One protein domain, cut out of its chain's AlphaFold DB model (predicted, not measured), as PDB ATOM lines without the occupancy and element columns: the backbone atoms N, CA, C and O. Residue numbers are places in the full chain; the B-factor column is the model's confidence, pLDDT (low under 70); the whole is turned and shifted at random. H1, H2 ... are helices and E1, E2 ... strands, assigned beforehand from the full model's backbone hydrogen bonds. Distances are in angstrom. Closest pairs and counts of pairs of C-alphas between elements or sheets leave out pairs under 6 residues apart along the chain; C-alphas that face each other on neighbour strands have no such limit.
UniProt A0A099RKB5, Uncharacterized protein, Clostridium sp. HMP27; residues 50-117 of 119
ATOM      1  N   LYS A  50      49.779  12.527 -45.673       94.06
ATOM      2  CA  LYS A  50      50.430  13.619 -46.426       94.06
ATOM      3  C   LYS A  50      51.167  13.181 -47.694       94.06
ATOM      4  O   LYS A  50      51.148  13.915 -48.675       94.06
ATOM      5  N   ASP A  51      51.749  11.984 -47.690       95.12
ATOM      6  CA  ASP A  51      52.502  11.445 -48.830       95.12
ATOM      7  C   ASP A  51      51.602  10.807 -49.905       95.12
ATOM      8  O   ASP A  51      52.061  10.535 -51.011       95.12
ATOM      9  N   ARG A  52      50.319  10.569 -49.597       95.00
ATOM     10  CA  ARG A  52      49.319  10.028 -50.535       95.00
ATOM     11  C   ARG A  52      48.438  11.105 -51.167       95.00
ATOM     12  O   ARG A  52      47.785  10.840 -52.171       95.00
ATOM     13  N   ILE A  53      48.423  12.313 -50.600       96.25
ATOM     14  CA  ILE A  53      47.631  13.434 -51.112       96.25
ATOM     15  C   ILE A  53      48.135  13.831 -52.505       96.25
ATOM     16  O   ILE A  53      49.269  14.281 -52.672       96.25
ATOM     17  N   ASN A  54      47.268  13.720 -53.512       96.19
ATOM     18  CA  ASN A  54      47.558  14.209 -54.857       96.19
ATOM     19  C   ASN A  54      47.437  15.742 -54.910       96.19
ATOM     20  O   ASN A  54      46.339  16.288 -54.997       96.19
ATOM     21  N   THR A  55      48.572  16.441 -54.915       95.88
ATOM     22  CA  THR A  55      48.615  17.912 -54.862       95.88
ATOM     23  C   THR A  55      48.173  18.620 -56.143       95.88
ATOM     24  O   THR A  55      48.120  19.844 -56.160       95.88
ATOM     25  N   ASN A  56      47.870  17.881 -57.216       94.94
ATOM     26  CA  ASN A  56      47.373  18.453 -58.471       94.94
ATOM     27  C   ASN A  56      45.846  18.632 -58.479       94.94
ATOM     28  O   ASN A  56      45.311  19.267 -59.385       94.94
ATOM     29  N   ILE A  57      45.140  18.063 -57.497       95.06
ATOM     30  CA  ILE A  57      43.694  18.218 -57.331       95.06
ATOM     31  C   ILE A  57      43.475  19.313 -56.296       95.06
ATOM     32  O   ILE A  57      43.780  19.122 -55.120       95.06
ATOM     33  N   ILE A  58      42.994  20.471 -56.745       96.38
ATOM     34  CA  ILE A  58      42.848  21.664 -55.911       96.38
ATOM     35  C   ILE A  58      41.438  22.218 -56.080       96.38
ATOM     36  O   ILE A  58      40.962  22.411 -57.196       96.38
ATOM     37  N   THR A  59      40.778  22.505 -54.963       96.75
ATOM     38  CA  THR A  59      39.535  23.281 -54.921       96.75
ATOM     39  C   THR A  59      39.721  24.440 -53.958       96.75
ATOM     40  O   THR A  59      40.165  24.235 -52.832       96.75
ATOM     41  N   ILE A  60      39.364  25.647 -54.391       97.12
ATOM     42  CA  ILE A  60      39.442  26.860 -53.574       97.12
ATOM     43  C   ILE A  60      38.034  27.414 -53.409       97.12
ATOM     44  O   ILE A  60      37.290  27.539 -54.383       97.12
ATOM     45  N   LYS A  61      37.668  27.728 -52.171       97.25
ATOM     46  CA  LYS A  61      36.422  28.408 -51.815       97.25
ATOM     47  C   LYS A  61      36.734  29.521 -50.830       97.25
ATOM     48  O   LYS A  61      37.723  29.440 -50.109       97.25
ATOM     49  N   ASN A  62      35.872  30.522 -50.771       97.44
ATOM     50  CA  ASN A  62      35.927  31.480 -49.681       97.44
ATOM     51  C   ASN A  62      35.438  30.823 -48.388       97.44
ATOM     52  O   ASN A  62      34.547  29.966 -48.417       97.44
ATOM     53  N   ALA A  63      36.030  31.236 -47.279       97.50
ATOM     54  CA  ALA A  63      35.524  30.953 -45.954       97.50
ATOM     55  C   ALA A  63      34.207  31.703 -45.693       97.50
ATOM     56  O   ALA A  63      33.804  32.615 -46.417       97.50
ATOM     57  N   ASP A  64      33.518  31.278 -44.644       96.12
ATOM     58  CA  ASP A  64      32.343  31.944 -44.097       96.12
ATOM     59  C   ASP A  64      32.594  32.386 -42.646       96.12
ATOM     60  O   ASP A  64      33.598  32.035 -42.024       96.12
ATOM     61  N   GLU A  65      31.642  33.129 -42.075       92.50
ATOM     62  CA  GLU A  65      31.728  33.675 -40.711       92.50
ATOM     63  C   GLU A  65      31.870  32.611 -39.603       92.50
ATOM     64  O   GLU A  65      32.161  32.946 -38.454       92.50
ATOM     65  N   LYS A  66      31.637  31.330 -39.912       95.19
ATOM     66  CA  LYS A  66      31.712  30.216 -38.954       95.19
ATOM     67  C   LYS A  66      32.888  29.287 -39.214       95.19
ATOM     68  O   LYS A  66      33.106  28.358 -38.439       95.19
ATOM     69  N   THR A  67      33.669  29.528 -40.263       96.94
ATOM     70  CA  THR A  67      34.769  28.649 -40.660       96.94
ATOM     71  C   THR A  67      35.786  28.499 -39.531       96.94
ATOM     72  O   THR A  67      36.223  27.379 -39.260       96.94
ATOM     73  N   TRP A  68      36.071  29.576 -38.785       97.00
ATOM     74  CA  TRP A  68      36.972  29.562 -37.625       97.00
ATOM     75  C   TRP A  68      36.631  28.467 -36.593       97.00
ATOM     76  O   TRP A  68      37.535  27.915 -35.969       97.00
ATOM     77  N   GLU A  69      35.354  28.083 -36.440       96.38
ATOM     78  CA  GLU A  69      34.916  27.080 -35.456       96.38
ATOM     79  C   GLU A  69      35.512  25.686 -35.715       96.38
ATOM     80  O   GLU A  69      35.573  24.848 -34.801       96.38
ATOM     81  N   PHE A  70      35.946  25.440 -36.953       96.62
ATOM     82  CA  PHE A  70      36.469  24.167 -37.441       96.62
ATOM     83  C   PHE A  70      37.976  24.189 -37.703       96.62
ATOM     84  O   PHE A  70      38.543  23.138 -38.006       96.62
ATOM     85  N   VAL A  71      38.627  25.348 -37.587       97.69
ATOM     86  CA  VAL A  71      40.047  25.506 -37.908       97.69
ATOM     87  C   VAL A  71      40.907  25.267 -36.673       97.69
ATOM     88  O   VAL A  71      40.666  25.804 -35.591       97.69
ATOM     89  N   PHE A  72      41.937  24.445 -36.852       97.31
ATOM     90  CA  PHE A  72      42.939  24.133 -35.848       97.31
ATOM     91  C   PHE A  72      44.315  24.625 -36.289       97.31
ATOM     92  O   PHE A  72      44.707  24.479 -37.448       97.31
ATOM     93  N   SER A  73      45.074  25.149 -35.331       95.06
ATOM     94  CA  SER A  73      46.480  25.509 -35.482       95.06
ATOM     95  C   SER A  73      47.254  25.008 -34.267       95.06
ATOM     96  O   SER A  73      46.782  25.104 -33.139       95.06
ATOM     97  N   GLN A  74      48.421  24.399 -34.492       84.06
ATOM     98  CA  GLN A  74      49.338  23.947 -33.430       84.06
ATOM     99  C   GLN A  74      48.682  23.158 -32.265       84.06
ATOM    100  O   GLN A  74      49.135  23.236 -31.126       84.06
ATOM    101  N   ASN A  75      47.671  22.330 -32.563       83.44
ATOM    102  CA  ASN A  75      46.893  21.480 -31.637       83.44
ATOM    103  C   ASN A  75      45.734  22.147 -30.870       83.44
ATOM    104  O   ASN A  75      45.088  21.470 -30.070       83.44
ATOM    105  N   SER A  76      45.411  23.411 -31.125       93.19
ATOM    106  CA  SER A  76      44.218  24.062 -30.568       93.19
ATOM    107  C   SER A  76      43.341  24.647 -31.667       93.19
ATOM    108  O   SER A  76      43.780  24.826 -32.803       93.19
ATOM    109  N   LYS A  77      42.080  24.939 -31.334       96.00
ATOM    110  CA  LYS A  77      41.246  25.769 -32.203       96.00
ATOM    111  C   LYS A  77      41.862  27.160 -32.325       96.00
ATOM    112  O   LYS A  77      42.478  27.638 -31.371       96.00
ATOM    113  N   VAL A  78      41.698  27.772 -33.490       96.56
ATOM    114  CA  VAL A  78      42.050  29.180 -33.698       96.56
ATOM    115  C   VAL A  78      41.047  30.099 -32.996       96.56
ATOM    116  O   VAL A  78      39.947  29.674 -32.627       96.56
ATOM    117  N   ASP A  79      41.426  31.361 -32.807       95.50
ATOM    118  CA  ASP A  79      40.557  32.363 -32.193       95.50
ATOM    119  C   ASP A  79      39.353  32.715 -33.082       95.50
ATOM    120  O   ASP A  79      39.399  32.598 -34.306       95.50
ATOM    121  N   LYS A  80      38.277  33.219 -32.462       91.62
ATOM    122  CA  LYS A  80      36.994  33.532 -33.124       91.62
ATOM    123  C   LYS A  80      37.095  34.468 -34.338       91.62
ATOM    124  O   LYS A  80      36.244  34.415 -35.214       91.62
ATOM    125  N   ASN A  81      38.120  35.310 -34.384       91.81
ATOM    126  CA  ASN A  81      38.320  36.296 -35.446       91.81
ATOM    127  C   ASN A  81      39.561  35.991 -36.294       91.81
ATOM    128  O   ASN A  81      40.049  36.872 -36.988       91.81
ATOM    129  N   ALA A  82      40.112  34.779 -36.188       95.06
ATOM    130  CA  ALA A  82      41.292  34.388 -36.948       95.06
ATOM    131  C   ALA A  82      40.975  34.052 -38.411       95.06
ATOM    132  O   ALA A  82      41.911  33.885 -39.173       95.06
ATOM    133  N   VAL A  83      39.697  33.896 -38.774       97.06
ATOM    134  CA  VAL A  83      39.245  33.615 -40.143       97.06
ATOM    135  C   VAL A  83      38.063  34.523 -40.465       97.06
ATOM    136  O   VAL A  83      37.123  34.596 -39.667       97.06
ATOM    137  N   ASP A  84      38.084  35.166 -41.629       96.38
ATOM    138  CA  ASP A  84      36.970  35.944 -42.171       96.38
ATOM    139  C   ASP A  84      36.516  35.440 -43.555       96.38
ATOM    140  O   ASP A  84      37.049  34.478 -44.099       96.38
ATOM    141  N   SER A  85      35.474  36.048 -44.130       96.12
ATOM    142  CA  SER A  85      34.863  35.580 -45.384       96.12
ATOM    143  C   SER A  85      35.675  35.871 -46.654       96.12
ATOM    144  O   SER A  85      35.297  35.447 -47.754       96.12
ATOM    145  N   THR A  86      36.776  36.610 -46.532       96.38
ATOM    146  CA  THR A  86      37.728  36.842 -47.622       96.38
ATOM    147  C   THR A  86      38.760  35.725 -47.715       96.38
ATOM    148  O   THR A  86      39.262  35.465 -48.810       96.38
ATOM    149  N   ASP A  87      39.017  35.033 -46.604       98.19
ATOM    150  CA  ASP A  87      39.990  33.951 -46.513       98.19
ATOM    151  C   ASP A  87      39.627  32.758 -47.386       98.19
ATOM    152  O   ASP A  87      38.475  32.533 -47.774       98.19
ATOM    153  N   TRP A  88      40.642  31.961 -47.706       98.50
ATOM    154  CA  TRP A  88      40.498  30.833 -48.611       98.50
ATOM    155  C   TRP A  88      40.532  29.509 -47.870       98.50
ATOM    156  O   TRP A  88      41.492  29.181 -47.177       98.50
ATOM    157  N   ILE A  89      39.506  28.700 -48.115       98.50
ATOM    158  CA  ILE A  89      39.489  27.272 -47.830       98.50
ATOM    159  C   ILE A  89      40.035  26.556 -49.065       98.50
ATOM    160  O   ILE A  89      39.407  26.538 -50.129       98.50
ATOM    161  N   ILE A  90      41.212  25.961 -48.916       98.44
ATOM    162  CA  ILE A  90      41.941  25.255 -49.964       98.44
ATOM    163  C   ILE A  90      41.900  23.758 -49.657       98.44
ATOM    164  O   ILE A  90      42.570  23.265 -48.747       98.44
ATOM    165  N   THR A  91      41.121  23.021 -50.442       97.88
ATOM    166  CA  THR A  91      41.108  21.557 -50.423       97.88
ATOM    167  C   THR A  91      42.133  21.030 -51.419       97.88
ATOM    168  O   THR A  91      42.079  21.376 -52.600       97.88
ATOM    169  N   ILE A  92      43.053  20.185 -50.951       97.56
ATOM    170  CA  ILE A  92      44.121  19.577 -51.755       97.56
ATOM    171  C   ILE A  92      43.998  18.059 -51.668       97.56
ATOM    172  O   ILE A  92      44.079  17.509 -50.571       97.56
ATOM    173  N   GLY A  93      43.858  17.390 -52.811       96.31
ATOM    174  CA  GLY A  93      43.673  15.940 -52.914       96.31
ATOM    175  C   GLY A  93      42.268  15.526 -53.352       96.31
ATOM    176  O   GLY A  93      41.358  16.345 -53.468       96.31
ATOM    177  N   ASP A  94      42.111  14.230 -53.617       93.06
ATOM    178  CA  ASP A  94      40.832  13.624 -53.994       93.06
ATOM    179  C   ASP A  94      39.985  13.360 -52.741       93.06
ATOM    180  O   ASP A  94      40.392  12.620 -51.845       93.06
ATOM    181  N   THR A  95      38.788  13.947 -52.691       93.25
ATOM    182  CA  THR A  95      37.852  13.813 -51.566       93.25
ATOM    183  C   THR A  95      37.039  12.517 -51.594       93.25
ATOM    184  O   THR A  95      36.197  12.312 -50.724       93.25
ATOM    185  N   SER A  96      37.239  11.651 -52.593       91.06
ATOM    186  CA  SER A  96      36.584  10.336 -52.679       91.06
ATOM    187  C   SER A  96      37.093   9.359 -51.612       91.06
ATOM    188  O   SER A  96      36.387   8.424 -51.245       91.06
ATOM    189  N   ASN A  97      38.311   9.585 -51.110       87.00
ATOM    190  CA  ASN A  97      38.942   8.855 -50.010       87.00
ATOM    191  C   ASN A  97      39.412   9.850 -48.935       87.00
ATOM    192  O   ASN A  97      39.142  11.040 -49.025       87.00
ATOM    193  N   HIS A  98      40.162   9.390 -47.931       88.25
ATOM    194  CA  HIS A  98      40.744  10.246 -46.883       88.25
ATOM    195  C   HIS A  98      42.148  10.779 -47.255       88.25
ATOM    196  O   HIS A  98      42.915  11.191 -46.386       88.25
ATOM    197  N   ASP A  99      42.496  10.770 -48.545       94.25
ATOM    198  CA  ASP A  99      43.791  11.223 -49.070       94.25
ATOM    199  C   ASP A  99      43.696  12.668 -49.593       94.25
ATOM    200  O   ASP A  99      44.101  12.997 -50.711       94.25
ATOM    201  N   PHE A 100      43.162  13.549 -48.745       96.75
ATOM    202  CA  PHE A 100      43.099  14.990 -48.968       96.75
ATOM    203  C   PHE A 100      43.364  15.758 -47.669       96.75
ATOM    204  O   PHE A 100      43.403  15.189 -46.578       96.75
ATOM    205  N   ALA A 101      43.557  17.066 -47.785       97.38
ATOM    206  CA  ALA A 101      43.621  17.989 -46.661       97.38
ATOM    207  C   ALA A 101      42.808  19.246 -46.971       97.38
ATOM    208  O   ALA A 101      42.675  19.639 -48.129       97.38
ATOM    209  N   VAL A 102      42.293  19.882 -45.921       97.81
ATOM    210  CA  VAL A 102      41.577  21.157 -46.006       97.81
ATOM    211  C   VAL A 102      42.360  22.184 -45.200       97.81
ATOM    212  O   VAL A 102      42.456  22.075 -43.977       97.81
ATOM    213  N   ILE A 103      42.960  23.142 -45.899       98.31
ATOM    214  CA  ILE A 103      43.823  24.181 -45.336       98.31
ATOM    215  C   ILE A 103      43.104  25.521 -45.437       98.31
ATOM    216  O   ILE A 103      42.458  25.794 -46.445       98.31
ATOM    217  N   VAL A 104      43.204  26.345 -44.399       98.44
ATOM    218  CA  VAL A 104      42.648  27.699 -44.397       98.44
ATOM    219  C   VAL A 104      43.794  28.698 -44.440       98.44
ATOM    220  O   VAL A 104      44.703  28.633 -43.605       98.44
ATOM    221  N   CYS A 105      43.756  29.586 -45.430       98.25
ATOM    222  CA  CYS A 105      44.781  30.591 -45.679       98.25
ATOM    223  C   CYS A 105      44.201  31.997 -45.636       98.25
ATOM    224  O   CYS A 105      43.122  32.240 -46.177       98.25
ATOM    225  N   ASP A 106      44.982  32.910 -45.072       98.00
ATOM    226  CA  ASP A 106      44.673  34.333 -45.053       98.00
ATOM    227  C   ASP A 106      44.807  34.893 -46.473       98.00
ATOM    228  O   ASP A 106      45.825  34.688 -47.145       98.00
ATOM    229  N   SER A 107      43.766  35.557 -46.970       96.50
ATOM    230  CA  SER A 107      43.737  36.011 -48.369       96.50
ATOM    231  C   SER A 107      44.637  37.222 -48.653       96.50
ATOM    232  O   SER A 107      44.970  37.477 -49.813       96.50
ATOM    233  N   ASN A 108      45.072  37.949 -47.619       96.88
ATOM    234  CA  ASN A 108      45.913  39.140 -47.735       96.88
ATOM    235  C   ASN A 108      47.407  38.790 -47.714       96.88
ATOM    236  O   ASN A 108      48.202  39.356 -48.466       96.88
ATOM    237  N   THR A 109      47.789  37.860 -46.842       97.69
ATOM    238  CA  THR A 109      49.175  37.435 -46.587       97.69
ATOM    239  C   THR A 109      49.531  36.129 -47.292       97.69
ATOM    240  O   THR A 109      50.709  35.837 -47.506       97.69
ATOM    241  N   TYR A 110      48.517  35.354 -47.687       97.88
ATOM    242  CA  TYR A 110      48.634  34.018 -48.273       97.88
ATOM    243  C   TYR A 110      49.204  32.975 -47.302       97.88
ATOM    244  O   TYR A 110      49.556  31.867 -47.724       97.88
ATOM    245  N   GLU A 111      49.342  33.317 -46.021       98.12
ATOM    246  CA  GLU A 111      49.868  32.434 -44.985       98.12
ATOM    247  C   GLU A 111      48.805  31.441 -44.504       98.12
ATOM    248  O   GLU A 111      47.602  31.694 -44.562       98.12
ATOM    249  N   VAL A 112      49.261  30.280 -44.031       98.31
ATOM    250  CA  VAL A 112      48.370  29.255 -43.480       98.31
ATOM    251  C   VAL A 112      47.943  29.667 -42.077       98.31
ATOM    252  O   VAL A 112      48.767  29.717 -41.166       98.31
ATOM    253  N   ILE A 113      46.642  29.877 -41.898       98.00
ATOM    254  CA  ILE A 113      46.018  30.126 -40.595       98.00
ATOM    255  C   ILE A 113      45.940  28.809 -39.816       98.00
ATOM    256  O   ILE A 113      46.276  28.727 -38.633       98.00
ATOM    257  N   GLY A 114      45.520  27.745 -40.503       97.88
ATOM    258  CA  GLY A 114      45.375  26.421 -39.921       97.88
ATOM    259  C   GLY A 114      44.782  25.411 -40.895       97.88
ATOM    260  O   GLY A 114      44.800  25.591 -42.111       97.88
ATOM    261  N   TYR A 115      44.248  24.325 -40.349       97.69
ATOM    262  CA  TYR A 115      43.607  23.260 -41.115       97.69
ATOM    263  C   TYR A 115      42.273  22.861 -40.491       97.69
ATOM    264  O   TYR A 115      42.068  23.025 -39.289       97.69
ATOM    265  N   MET A 116      41.380  22.293 -41.298       96.56
ATOM    266  CA  MET A 116      40.141  21.684 -40.820       96.56
ATOM    267  C   MET A 116      40.344  20.164 -40.711       96.56
ATOM    268  O   MET A 116      40.589  19.513 -41.732       96.56
ATOM    269  N   PRO A 117      40.279  19.566 -39.505       93.56
ATOM    270  CA  PRO A 117      40.419  18.123 -39.343       93.56
ATOM    271  C   PRO A 117      39.320  17.354 -40.090       93.56
ATOM    272  O   PRO A 117      38.134  17.657 -39.948       93.56
TER     273      PRO A 117
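Overview. This is residues 50 to 117 of the 119 residues of an uncharacterized protein of Clostridium sp. HMP27 (UniProt A0A099RKB5). Little regular structure is here: one strongly twisted antiparallel sheet, E1 E2 E3 E4, with short helix H1 near E4 and a long loop, residues 71 to 87. The 68 printed residues run E1 H1 E2 E3 E4, mostly strand, with 26 in named elements. The whole is compact, radius of gyration of the C-alphas 11.7 A, spanning 32 by 23 by 19 A.

Along the chain. Find C-alpha 58 at (42.848, 21.664, -55.911); E1 runs 13.5 A to residue 62. Next come H1, residues 67 to 70, 5.8 A; E2, 88 to 93, 15.8 A; E3, 100 to 105, 16.0 A; and E4, 112 to 116, 11.5 A, ending at (40.141, 21.684, -40.820).

Arrangement. Look within hydrogen-bond range: N 61 and O 89, 2.9 A, for E1 and E2; N 90 and O 103, 2.8 A, for hairpin E2 and E3; N 116 and O 102, 2.9 A, for hairpin E3 and E4. E2 E3 E4 form a meander, each strand the antiparallel neighbour of the one before. Edge strands E1 and E4 are apart. H1, too short for any O i to N i+4 pair, is on the sheet, height 8.2 A; its closest C-alpha pair with E4 is Phe 70 and Met 116, 5.6 A.

Size, cuts and confidence. The farthest C-alphas, Arg 52 and Asn 81, are 32.2 A apart. The H1 to E2 link is long. The printed part has no cut; no printed residue is under 70 in pLDDT.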